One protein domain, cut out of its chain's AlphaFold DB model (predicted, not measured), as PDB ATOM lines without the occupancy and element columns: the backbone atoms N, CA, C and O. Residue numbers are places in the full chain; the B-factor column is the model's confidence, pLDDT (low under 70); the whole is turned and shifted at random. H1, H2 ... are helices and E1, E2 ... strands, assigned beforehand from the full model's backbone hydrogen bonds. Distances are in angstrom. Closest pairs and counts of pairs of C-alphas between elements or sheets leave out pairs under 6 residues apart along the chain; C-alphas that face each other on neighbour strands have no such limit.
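Overview. This is residues 4 to 29 and 44 to 97 of the 98 residues of an uncharacterized protein of Araneus ventricosus (UniProt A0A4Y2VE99). The model is a loose, drawn-out trail of parts with few contacts: a two-stranded hairpin, E1 and E2, makes one end of the long axis, and two short helices, H1 and H3, lie near each other at the other end. The short helix H2 sits by the base of the hairpin, a link without named elements leads from E2 to H3, and residues 18 to 29, with most of H1, stick out free. The printed part has 80 residues, with three named helices and two named strands in the order H1, H2, E1, E2, H3; the sheet has the order E1 - E2 and is antiparallel. The class is mixed, helices and strands, though under half of the residues, 34 of 80, are in named elements. The whole is extended, with a radius of gyration of the C-alphas of 18.1 A and spans of 50 by 34 by 22 A.

Arrangement. E1, residues 53 to 57, and E2, residues 71 to 75, form an antiparallel hairpin, with 149 degrees between their directions. The C-alphas of Gly 57 and Val 71 face each other at 4.6 A. N 56 and O 72 are within hydrogen-bond range at 2.8 A, as are N 74 and O 54 at 2.9 A. The closest C-alphas of E2 and H2, residues 46 to 49, are those of Trp 75 and Leu 49, 6.3 A apart, and this is the one pair within 8 A. H3, residues 86 to 95, is apart from E1 and from H2. H1, residues 15 to 24, is near H3, with 8 pairs of C-alphas within 10 A and no pair within 8 A. H1 is apart from E1, E2 and H2. In H1 and H3 every O i to N i+4 pair is within hydrogen-bond range; H2 is too short for such a pair.

Along the chain. E1 runs 13.2 A from C-alpha 53 at (26.820, 99.877, -11.426) to C-alpha 57, and E2 runs 13.3 A from residue 71 to residue 75. H1 begins at C-alpha 15 at (51.548, 105.112, 8.180) and is 14.2 A long. H2 has four residues. H3 is 14.1 A long and ends at C-alpha 95 at (53.089, 107.814, -2.285).

Size, cuts and confidence. The two C-alphas farthest apart are those of Pro 28 and Asp 67, 53.5 A. Residues 30 to 43 are not printed, and C-alphas 29 and 44 are 36.0 A apart across this cut, which lies in the link from H1 to H2. The link from H2 to E1 is tight, that from E2 to H3 is short, and that from E1 to E2, residues 58 to 70, is long. The mean pLDDT of the printed part is 77.5; residues 59 to 69 and 96 to 97 are under 70.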
ATOM      1  N   ASN A   4      30.630  96.558  -0.422       84.38
ATOM      2  CA  ASN A   4      31.801  96.571   0.464       84.38
ATOM      3  C   ASN A   4      32.036  95.232   1.194       84.38
ATOM      4  O   ASN A   4      33.177  94.902   1.518       84.38
ATOM      5  N   ASN A   5      30.994  94.421   1.399       85.44
ATOM      6  CA  ASN A   5      31.138  93.092   2.001       85.44
ATOM      7  C   ASN A   5      31.710  92.055   1.022       85.44
ATOM      8  O   ASN A   5      32.179  91.012   1.461       85.44
ATOM      9  N   ARG A   6      31.650  92.322  -0.288       84.19
ATOM     10  CA  ARG A   6      32.129  91.421  -1.350       84.19
ATOM     11  C   ARG A   6      33.533  91.754  -1.848       84.19
ATOM     12  O   ARG A   6      34.106  90.971  -2.591       84.19
ATOM     13  N   LEU A   7      34.062  92.914  -1.472       80.75
ATOM     14  CA  LEU A   7      35.419  93.329  -1.807       80.75
ATOM     15  C   LEU A   7      36.384  92.811  -0.744       80.75
ATOM     16  O   LEU A   7      36.072  92.883   0.454       80.75
ATOM     17  N   ASP A   8      37.581  92.390  -1.157       83.56
ATOM     18  CA  ASP A   8      38.630  92.089  -0.181       83.56
ATOM     19  C   ASP A   8      38.965  93.333   0.648       83.56
ATOM     20  O   ASP A   8      38.573  94.468   0.345       83.56
ATOM     21  N   CYS A   9      39.658  93.105   1.756       82.31
ATOM     22  CA  CYS A   9      40.100  94.180   2.625       82.31
ATOM     23  C   CYS A   9      40.984  95.176   1.862       82.31
ATOM     24  O   CYS A   9      41.861  94.781   1.094       82.31
ATOM     25  N   SER A  10      40.735  96.467   2.100       81.50
ATOM     26  CA  SER A  10      41.686  97.522   1.748       81.50
ATOM     27  C   SER A  10      43.009  97.265   2.470       81.50
ATOM     28  O   SER A  10      42.979  96.753   3.597       81.50
ATOM     29  N   PRO A  11      44.154  97.648   1.889       84.44
ATOM     30  CA  PRO A  11      45.390  97.735   2.638       84.44
ATOM     31  C   PRO A  11      45.233  98.756   3.764       84.44
ATOM     32  O   PRO A  11      44.364  99.636   3.744       84.44
ATOM     33  N   ASN A  12      46.122  98.655   4.745       86.88
ATOM     34  CA  ASN A  12      46.231  99.684   5.762       86.88
ATOM     35  C   ASN A  12      46.568 101.027   5.104       86.88
ATOM     36  O   ASN A  12      47.312 101.080   4.121       86.88
ATOM     37  N   LEU A  13      46.032 102.108   5.667       84.19
ATOM     38  CA  LEU A  13      46.412 103.452   5.257       84.19
ATOM     39  C   LEU A  13      47.923 103.640   5.462       84.19
ATOM     40  O   LEU A  13      48.500 103.099   6.410       84.19
ATOM     41  N   ASN A  14      48.548 104.414   4.578       86.81
ATOM     42  CA  ASN A  14      49.939 104.816   4.674       86.81
ATOM     43  C   ASN A  14      50.228 105.300   6.112       86.81
ATOM     44  O   ASN A  14      49.504 106.168   6.608       86.81
ATOM     45  N   PRO A  15      51.257 104.762   6.794       88.25
ATOM     46  CA  PRO A  15      51.548 105.112   8.180       88.25
ATOM     47  C   PRO A  15      51.761 106.608   8.427       88.25
ATOM     48  O   PRO A  15      51.429 107.089   9.506       88.25
ATOM     49  N   ASP A  16      52.299 107.351   7.460       85.81
ATOM     50  CA  ASP A  16      52.524 108.790   7.605       85.81
ATOM     51  C   ASP A  16      51.214 109.578   7.470       85.81
ATOM     52  O   ASP A  16      50.968 110.478   8.272       85.81
ATOM     53  N   LEU A  17      50.313 109.168   6.568       81.75
ATOM     54  CA  LEU A  17      48.938 109.691   6.538       81.75
ATOM     55  C   LEU A  17      48.184 109.357   7.826       81.75
ATOM     56  O   LEU A  17      47.512 110.210   8.401       81.75
ATOM     57  N   LEU A  18      48.325 108.123   8.315       84.44
ATOM     58  CA  LEU A  18      47.693 107.687   9.555       84.44
ATOM     59  C   LEU A  18      48.184 108.511  10.750       84.44
ATOM     60  O   LEU A  18      47.370 108.902  11.578       84.44
ATOM     61  N   LYS A  19      49.485 108.823  10.833       85.19
ATOM     62  CA  LYS A  19      50.022 109.713  11.876       85.19
ATOM     63  C   LYS A  19      49.365 111.086  11.837       85.19
ATOM     64  O   LYS A  19      49.006 111.586  12.896       85.19
ATOM     65  N   ILE A  20      49.186 111.678  10.655       81.88
ATOM     66  CA  ILE A  20      48.523 112.981  10.515       81.88
ATOM     67  C   ILE A  20      47.092 112.899  11.058       81.88
ATOM     68  O   ILE A  20      46.730 113.689  11.924       81.88
ATOM     69  N   ILE A  21      46.310 111.900  10.633       80.38
ATOM     70  CA  ILE A  21      44.924 111.704  11.097       80.38
ATOM     71  C   ILE A  21      44.860 111.475  12.612       80.38
ATOM     72  O   ILE A  21      43.994 112.021  13.290       80.38
ATOM     73  N   LEU A  22      45.778 110.677  13.161       83.38
ATOM     74  CA  LEU A  22      45.831 110.429  14.600       83.38
ATOM     75  C   LEU A  22      46.176 111.702  15.375       83.38
ATOM     76  O   LEU A  22      45.562 111.942  16.404       83.38
ATOM     77  N   ILE A  23      47.116 112.519  14.882       80.38
ATOM     78  CA  ILE A  23      47.468 113.811  15.492       80.38
ATOM     79  C   ILE A  23      46.254 114.739  15.520       80.38
ATOM     80  O   ILE A  23      46.033 115.373  16.549       80.38
ATOM     81  N   PHE A  24      45.463 114.775  14.439       76.75
ATOM     82  CA  PHE A  24      44.219 115.545  14.392       76.75
ATOM     83  C   PHE A  24      43.334 115.219  15.594       76.75
ATOM     84  O   PHE A  24      43.068 116.123  16.370       76.75
ATOM     85  N   GLY A  25      43.038 113.940  15.851       72.56
ATOM     86  CA  GLY A  25      42.166 113.527  16.961       72.56
ATOM     87  C   GLY A  25      42.673 113.824  18.383       72.56
ATOM     88  O   GLY A  25      41.953 113.568  19.348       72.56
ATOM     89  N   PHE A  26      43.900 114.335  18.545       80.25
ATOM     90  CA  PHE A  26      44.423 114.824  19.828       80.25
ATOM     91  C   PHE A  26      44.368 116.355  19.962       80.25
ATOM     92  O   PHE A  26      44.684 116.884  21.032       80.25
ATOM     93  N   CYS A  27      43.993 117.083  18.910       77.12
ATOM     94  CA  CYS A  27      43.918 118.536  18.929       77.12
ATOM     95  C   CYS A  27      42.570 119.010  19.510       77.12
ATOM     96  O   CYS A  27      41.514 118.558  19.089       77.12
ATOM     97  N   PRO A  28      42.561 119.968  20.456       78.75
ATOM     98  CA  PRO A  28      41.320 120.466  21.061       78.75
ATOM     99  C   PRO A  28      40.463 121.308  20.102       78.75
ATOM    100  O   PRO A  28      39.282 121.526  20.365       78.75
ATOM    101  N   ILE A  29      41.056 121.815  19.017       73.38
ATOM    102  CA  ILE A  29      40.374 122.514  17.928       73.38
ATOM    103  C   ILE A  29      40.984 122.016  16.623       73.38
ATOM    104  O   ILE A  29      42.200 122.081  16.442       73.38
ATOM    105  N   ILE A  44      38.581 105.151 -12.900       81.44
ATOM    106  CA  ILE A  44      38.442 103.716 -12.657       81.44
ATOM    107  C   ILE A  44      38.803 102.939 -13.915       81.44
ATOM    108  O   ILE A  44      38.334 103.257 -15.006       81.44
ATOM    109  N   VAL A  45      39.608 101.888 -13.748       81.38
ATOM    110  CA  VAL A  45      39.942 100.951 -14.828       81.38
ATOM    111  C   VAL A  45      38.676 100.251 -15.325       81.38
ATOM    112  O   VAL A  45      37.848  99.811 -14.526       81.38
ATOM    113  N   GLU A  46      38.551 100.115 -16.645       75.62
ATOM    114  CA  GLU A  46      37.343  99.644 -17.335       75.62
ATOM    115  C   GLU A  46      36.786  98.321 -16.772       75.62
ATOM    116  O   GLU A  46      35.580  98.172 -16.566       75.62
ATOM    117  N   GLU A  47      37.675  97.403 -16.383       77.81
ATOM    118  CA  GLU A  47      37.347  96.107 -15.773       77.81
ATOM    119  C   GLU A  47      36.520  96.219 -14.478       77.81
ATOM    120  O   GLU A  47      35.703  95.346 -14.173       77.81
ATOM    121  N   LYS A  48      36.688  97.303 -13.708       72.88
ATOM    122  CA  LYS A  48      35.977  97.530 -12.440       72.88
ATOM    123  C   LYS A  48      34.674  98.315 -12.594       72.88
ATOM    124  O   LYS A  48      33.881  98.338 -11.650       72.88
ATOM    125  N   LEU A  49      34.392  98.887 -13.769       72.81
ATOM    126  CA  LEU A  49      33.173  99.673 -14.015       72.81
ATOM    127  C   LEU A  49      31.896  98.847 -13.820       72.81
ATOM    128  O   LEU A  49      30.886  99.356 -13.336       72.81
ATOM    129  N   ASN A  50      31.932  97.551 -14.141       77.06
ATOM    130  CA  ASN A  50      30.770  96.670 -13.999       77.06
ATOM    131  C   ASN A  50      30.354  96.430 -12.543       77.06
ATOM    132  O   ASN A  50      29.174  96.215 -12.277       77.06
ATOM    133  N   ILE A  51      31.305  96.488 -11.611       77.06
ATOM    134  CA  ILE A  51      31.065  96.288 -10.177       77.06
ATOM    135  C   ILE A  51      30.461  97.553  -9.543       77.06
ATOM    136  O   ILE A  51      29.787  97.477  -8.518       77.06
ATOM    137  N   LEU A  52      30.666  98.711 -10.176       79.69
ATOM    138  CA  LEU A  52      30.225 100.029  -9.715       79.69
ATOM    139  C   LEU A  52      28.982 100.532 -10.451       79.69
ATOM    140  O   LEU A  52      28.780 101.737 -10.619       79.69
ATOM    141  N   ARG A  53      28.146  99.591 -10.889       84.00
ATOM    142  CA  ARG A  53      26.820  99.877 -11.426       84.00
ATOM    143  C   ARG A  53      25.875 100.262 -10.293       84.00
ATOM    144  O   ARG A  53      25.755  99.529  -9.312       84.00
ATOM    145  N   THR A  54      25.161 101.362 -10.481       82.44
ATOM    146  CA  THR A  54      24.112 101.832  -9.573       82.44
ATOM    147  C   THR A  54      22.791 101.883 -10.324       82.44
ATOM    148  O   THR A  54      22.741 102.302 -11.480       82.44
ATOM    149  N   LEU A  55      21.720 101.447  -9.666       83.50
ATOM    150  CA  LEU A  55      20.360 101.610 -10.169       83.50
ATOM    151  C   LEU A  55      19.824 102.972  -9.732       83.50
ATOM    152  O   LEU A  55      19.941 103.338  -8.564       83.50
ATOM    153  N   TRP A  56      19.232 103.699 -10.670       81.94
ATOM    154  CA  TRP A  56      18.597 104.989 -10.452       81.94
ATOM    155  C   TRP A  56      17.130 104.910 -10.865       81.94
ATOM    156  O   TRP A  56      16.841 104.650 -12.030       81.94
ATOM    157  N   GLY A  57      16.215 105.115  -9.919       77.50
ATOM    158  CA  GLY A  57      14.782 105.229 -10.195       77.50
ATOM    159  C   GLY A  57      14.366 106.689 -10.347       77.50
ATOM    160  O   GLY A  57      14.905 107.554  -9.656       77.50
ATOM    161  N   GLU A  58      13.415 106.975 -11.236       71.56
ATOM    162  CA  GLU A  58      12.781 108.300 -11.283       71.56
ATOM    163  C   GLU A  58      11.856 108.522 -10.060       71.56
ATOM    164  O   GLU A  58      11.353 107.574  -9.449       71.56
ATOM    165  N   GLU A  59      11.694 109.783  -9.642       66.50
ATOM    166  CA  GLU A  59      10.993 110.162  -8.404       66.50
ATOM    167  C   GLU A  59       9.548 109.620  -8.364       66.50
ATOM    168  O   GLU A  59       8.755 109.860  -9.272       66.50
ATOM    169  N   GLY A  60       9.194 108.907  -7.285       64.31
ATOM    170  CA  GLY A  60       7.838 108.391  -7.031       64.31
ATOM    171  C   GLY A  60       7.676 106.864  -7.081       64.31
ATOM    172  O   GLY A  60       6.651 106.354  -6.629       64.31
ATOM    173  N   GLY A  61       8.677 106.115  -7.555       57.09
ATOM    174  CA  GLY A  61       8.646 104.648  -7.604       57.09
ATOM    175  C   GLY A  61       9.323 103.993  -6.396       57.09
ATOM    176  O   GLY A  61      10.539 103.852  -6.363       57.09
ATOM    177  N   THR A  62       8.559 103.549  -5.396       55.34
ATOM    178  CA  THR A  62       9.105 102.819  -4.230       55.34
ATOM    179  C   THR A  62       9.334 101.322  -4.487       55.34
ATOM    180  O   THR A  62       9.918 100.645  -3.643       55.34
ATOM    181  N   ASN A  63       8.923 100.804  -5.652       60.16
ATOM    182  CA  ASN A  63       9.074  99.404  -6.064       60.16
ATOM    183  C   ASN A  63       9.788  99.308  -7.419       60.16
ATOM    184  O   ASN A  63       9.178  99.052  -8.451       60.16
ATOM    185  N   LEU A  64      11.100  99.526  -7.396       61.31
ATOM    186  CA  LEU A  64      11.967  99.403  -8.564       61.31
ATOM    187  C   LEU A  64      12.199  97.916  -8.873       61.31
ATOM    188  O   LEU A  64      12.947  97.237  -8.169       61.31
ATOM    189  N   THR A  65      11.551  97.399  -9.915       63.59
ATOM    190  CA  THR A  65      11.900  96.095 -10.505       63.59
ATOM    191  C   THR A  65      12.795  96.320 -11.722       63.59
ATOM    192  O   THR A  65      12.689  97.351 -12.372       63.59
ATOM    193  N   LEU A  66      13.712  95.394 -12.031       61.19
ATOM    194  CA  LEU A  66      14.649  95.554 -13.163       61.19
ATOM    195  C   LEU A  66      13.948  95.658 -14.530       61.19
ATOM    196  O   LEU A  66      14.548  96.164 -15.473       61.19
ATOM    197  N   ASP A  67      12.700  95.197 -14.610       63.09
ATOM    198  CA  ASP A  67      11.863  95.252 -15.810       63.09
ATOM    199  C   ASP A  67      11.070  96.567 -15.915       63.09
ATOM    200  O   ASP A  67      10.402  96.815 -16.917       63.09
ATOM    201  N   ASP A  68      11.133  97.415 -14.885       65.69
ATOM    202  CA  ASP A  68      10.462  98.702 -14.882       65.69
ATOM    203  C   ASP A  68      11.264  99.705 -15.724       65.69
ATOM    204  O   ASP A  68      12.413 100.040 -15.421       65.69
ATOM    205  N   HIS A  69      10.645 100.210 -16.793       66.44
ATOM    206  CA  HIS A  69      11.230 101.221 -17.677       66.44
ATOM    207  C   HIS A  69      11.574 102.537 -16.949       66.44
ATOM    208  O   HIS A  69      12.241 103.394 -17.527       66.44
ATOM    209  N   SER A  70      11.147 102.689 -15.690       71.50
ATOM    210  CA  SER A  70      11.498 103.796 -14.795       71.50
ATOM    211  C   SER A  70      12.906 103.695 -14.178       71.50
ATOM    212  O   SER A  70      13.361 104.651 -13.542       71.50
ATOM    213  N   VAL A  71      13.615 102.569 -14.358       75.12
ATOM    214  CA  VAL A  71      14.933 102.316 -13.752       75.12
ATOM    215  C   VAL A  71      16.054 102.455 -14.778       75.12
ATOM    216  O   VAL A  71      16.102 101.767 -15.796       75.12
ATOM    217  N   ARG A  72      17.031 103.310 -14.473       81.38
ATOM    218  CA  ARG A  72      18.254 103.497 -15.258       81.38
ATOM    219  C   ARG A  72      19.435 102.832 -14.562       81.38
ATOM    220  O   ARG A  72      19.590 102.932 -13.347       81.38
ATOM    221  N   ILE A  73      20.304 102.192 -15.337       83.81
ATOM    222  CA  ILE A  73      21.609 101.732 -14.852       83.81
ATOM    223  C   ILE A  73      22.621 102.838 -15.134       83.81
ATOM    224  O   ILE A  73      22.758 103.281 -16.272       83.81
ATOM    225  N   LEU A  74      23.331 103.268 -14.097       84.62
ATOM    226  CA  LEU A  74      24.420 104.234 -14.178       84.62
ATOM    227  C   LEU A  74      25.738 103.560 -13.791       84.62
ATOM    228  O   LEU A  74      25.758 102.625 -12.989       84.62
ATOM    229  N   TRP A  75      26.844 104.063 -14.333       83.62
ATOM    230  CA  TRP A  75      28.195 103.598 -14.024       83.62
ATOM    231  C   TRP A  75      29.018 104.749 -13.473       83.62
ATOM    232  O   TRP A  75      29.014 105.847 -14.031       83.62
ATOM    233  N   MET A  76      29.768 104.484 -12.407       83.19
ATOM    234  CA  MET A  76      30.759 105.436 -11.919       83.19
ATOM    235  C   MET A  76      32.062 105.282 -12.702       83.19
ATOM    236  O   MET A  76      32.661 104.211 -12.714       83.19
ATOM    237  N   GLN A  77      32.506 106.364 -13.340       82.25
ATOM    238  CA  GLN A  77      33.804 106.437 -14.031       82.25
ATOM    239  C   GLN A  77      34.951 106.848 -13.095       82.25
ATOM    240  O   GLN A  77      36.123 106.764 -13.461       82.25
ATOM    241  N   ARG A  78      34.602 107.316 -11.895       84.38
ATOM    242  CA  ARG A  78      35.498 107.865 -10.878       84.38
ATOM    243  C   ARG A  78      35.299 107.136  -9.564       84.38
ATOM    244  O   ARG A  78      34.210 106.607  -9.328       84.38
ATOM    245  N   VAL A  79      36.342 107.092  -8.737       81.25
ATOM    246  CA  VAL A  79      36.318 106.358  -7.466       81.25
ATOM    247  C   VAL A  79      35.153 106.852  -6.595       81.25
ATOM    248  O   VAL A  79      35.070 108.048  -6.312       81.25
ATOM    249  N   PRO A  80      34.238 105.964  -6.160       78.06
ATOM    250  CA  PRO A  80      33.126 106.365  -5.315       78.06
ATOM    251  C   PRO A  80      33.613 106.762  -3.925       78.06
ATOM    252  O   PRO A  80      34.508 106.130  -3.354       78.06
ATOM    253  N   ILE A  81      32.931 107.731  -3.327       75.75
ATOM    254  CA  ILE A  81      33.100 108.052  -1.910       75.75
ATOM    255  C   ILE A  81      32.613 106.845  -1.080       75.75
ATOM    256  O   ILE A  81      31.606 106.221  -1.412       75.75
ATOM    257  N   LEU A  82      33.346 106.488  -0.017       74.50
ATOM    258  CA  LEU A  82      33.090 105.318   0.852       74.50
ATOM    259  C   LEU A  82      33.242 103.938   0.182       74.50
ATOM    260  O   LEU A  82      32.795 102.914   0.722       74.50
ATOM    261  N   TYR A  83      33.899 103.870  -0.974       81.00
ATOM    262  CA  TYR A  83      34.319 102.601  -1.554       81.00
ATOM    263  C   TYR A  83      35.356 101.944  -0.628       81.00
ATOM    264  O   TYR A  83      36.344 102.562  -0.256       81.00
ATOM    265  N   LYS A  84      35.179 100.676  -0.224       82.88
ATOM    266  CA  LYS A  84      36.096 100.019   0.743       82.88
ATOM    267  C   LYS A  84      37.571 100.065   0.319       82.88
ATOM    268  O   LYS A  84      38.462 100.013   1.159       82.88
ATOM    269  N   ARG A  85      37.826 100.184  -0.982       82.19
ATOM    270  CA  ARG A  85      39.152 100.289  -1.601       82.19
ATOM    271  C   ARG A  85      39.676 101.735  -1.698       82.19
ATOM    272  O   ARG A  85      40.700 101.962  -2.320       82.19
ATOM    273  N   THR A  86      39.025 102.727  -1.089       79.56
ATOM    274  CA  THR A  86      39.498 104.125  -1.100       79.56
ATOM    275  C   THR A  86      40.876 104.282  -0.443       79.56
ATOM    276  O   THR A  86      41.652 105.118  -0.892       79.56
ATOM    277  N   CYS A  87      41.240 103.457   0.548       80.81
ATOM    278  CA  CYS A  87      42.592 103.499   1.123       80.81
ATOM    279  C   CYS A  87      43.683 103.092   0.119       80.81
ATOM    280  O   CYS A  87      44.774 103.647   0.199       80.81
ATOM    281  N   ASP A  88      43.401 102.186  -0.834       83.38
ATOM    282  CA  ASP A  88      44.331 101.880  -1.938       83.38
ATOM    283  C   ASP A  88      44.661 103.164  -2.715       83.38
ATOM    284  O   ASP A  88      45.822 103.518  -2.901       83.38
ATOM    285  N   VAL A  89      43.615 103.905  -3.084       79.94
ATOM    286  CA  VAL A  89      43.711 105.135  -3.879       79.94
ATOM    287  C   VAL A  89      44.440 106.240  -3.119       79.94
ATOM    288  O   VAL A  89      45.330 106.880  -3.668       79.94
ATOM    289  N   LEU A  90      44.105 106.447  -1.841       80.12
ATOM    290  CA  LEU A  90      44.794 107.430  -1.001       80.12
ATOM    291  C   LEU A  90      46.281 107.086  -0.861       80.12
ATOM    292  O   LEU A  90      47.135 107.957  -0.990       80.12
ATOM    293  N   ASN A  91      46.614 105.814  -0.646       85.50
ATOM    294  CA  ASN A  91      48.008 105.406  -0.538       85.50
ATOM    295  C   ASN A  91      48.796 105.710  -1.818       85.50
ATOM    296  O   ASN A  91      49.919 106.198  -1.715       85.50
ATOM    297  N   GLU A  92      48.225 105.463  -2.998       82.00
ATOM    298  CA  GLU A  92      48.864 105.774  -4.284       82.00
ATOM    299  C   GLU A  92      49.026 107.281  -4.518       82.00
ATOM    300  O   GLU A  92      50.107 107.727  -4.911       82.00
ATOM    301  N   LEU A  93      47.988 108.078  -4.244       78.44
ATOM    302  CA  LEU A  93      48.028 109.533  -4.424       78.44
ATOM    303  C   LEU A  93      49.148 110.181  -3.600       78.44
ATOM    304  O   LEU A  93      49.894 111.015  -4.107       78.44
ATOM    305  N   TYR A  94      49.310 109.754  -2.347       74.62
ATOM    306  CA  TYR A  94      50.293 110.335  -1.431       74.62
ATOM    307  C   TYR A  94      51.653 109.619  -1.431       74.62
ATOM    308  O   TYR A  94      52.614 110.141  -0.869       74.62
ATOM    309  N   ALA A  95      51.786 108.453  -2.073       72.75
ATOM    310  CA  ALA A  95      53.089 107.814  -2.285       72.75
ATOM    311  C   ALA A  95      53.926 108.524  -3.366       72.75
ATOM    312  O   ALA A  95      55.153 108.505  -3.290       72.75
ATOM    313  N   ASN A  96      53.271 109.163  -4.341       61.22
ATOM    314  CA  ASN A  96      53.909 109.792  -5.503       61.22
ATOM    315  C   ASN A  96      54.297 111.270  -5.297       61.22
ATOM    316  O   ASN A  96      54.744 111.915  -6.239       61.22
ATOM    317  N   GLN A  97      54.144 111.821  -4.087       57.69
ATOM    318  CA  GLN A  97      54.529 113.208  -3.766       57.69
ATOM    319  C   GLN A  97      55.980 113.348  -3.245       57.69
ATOM    320  O   GLN A  97      56.294 114.320  -2.558       57.69
TER     321      GLN A  97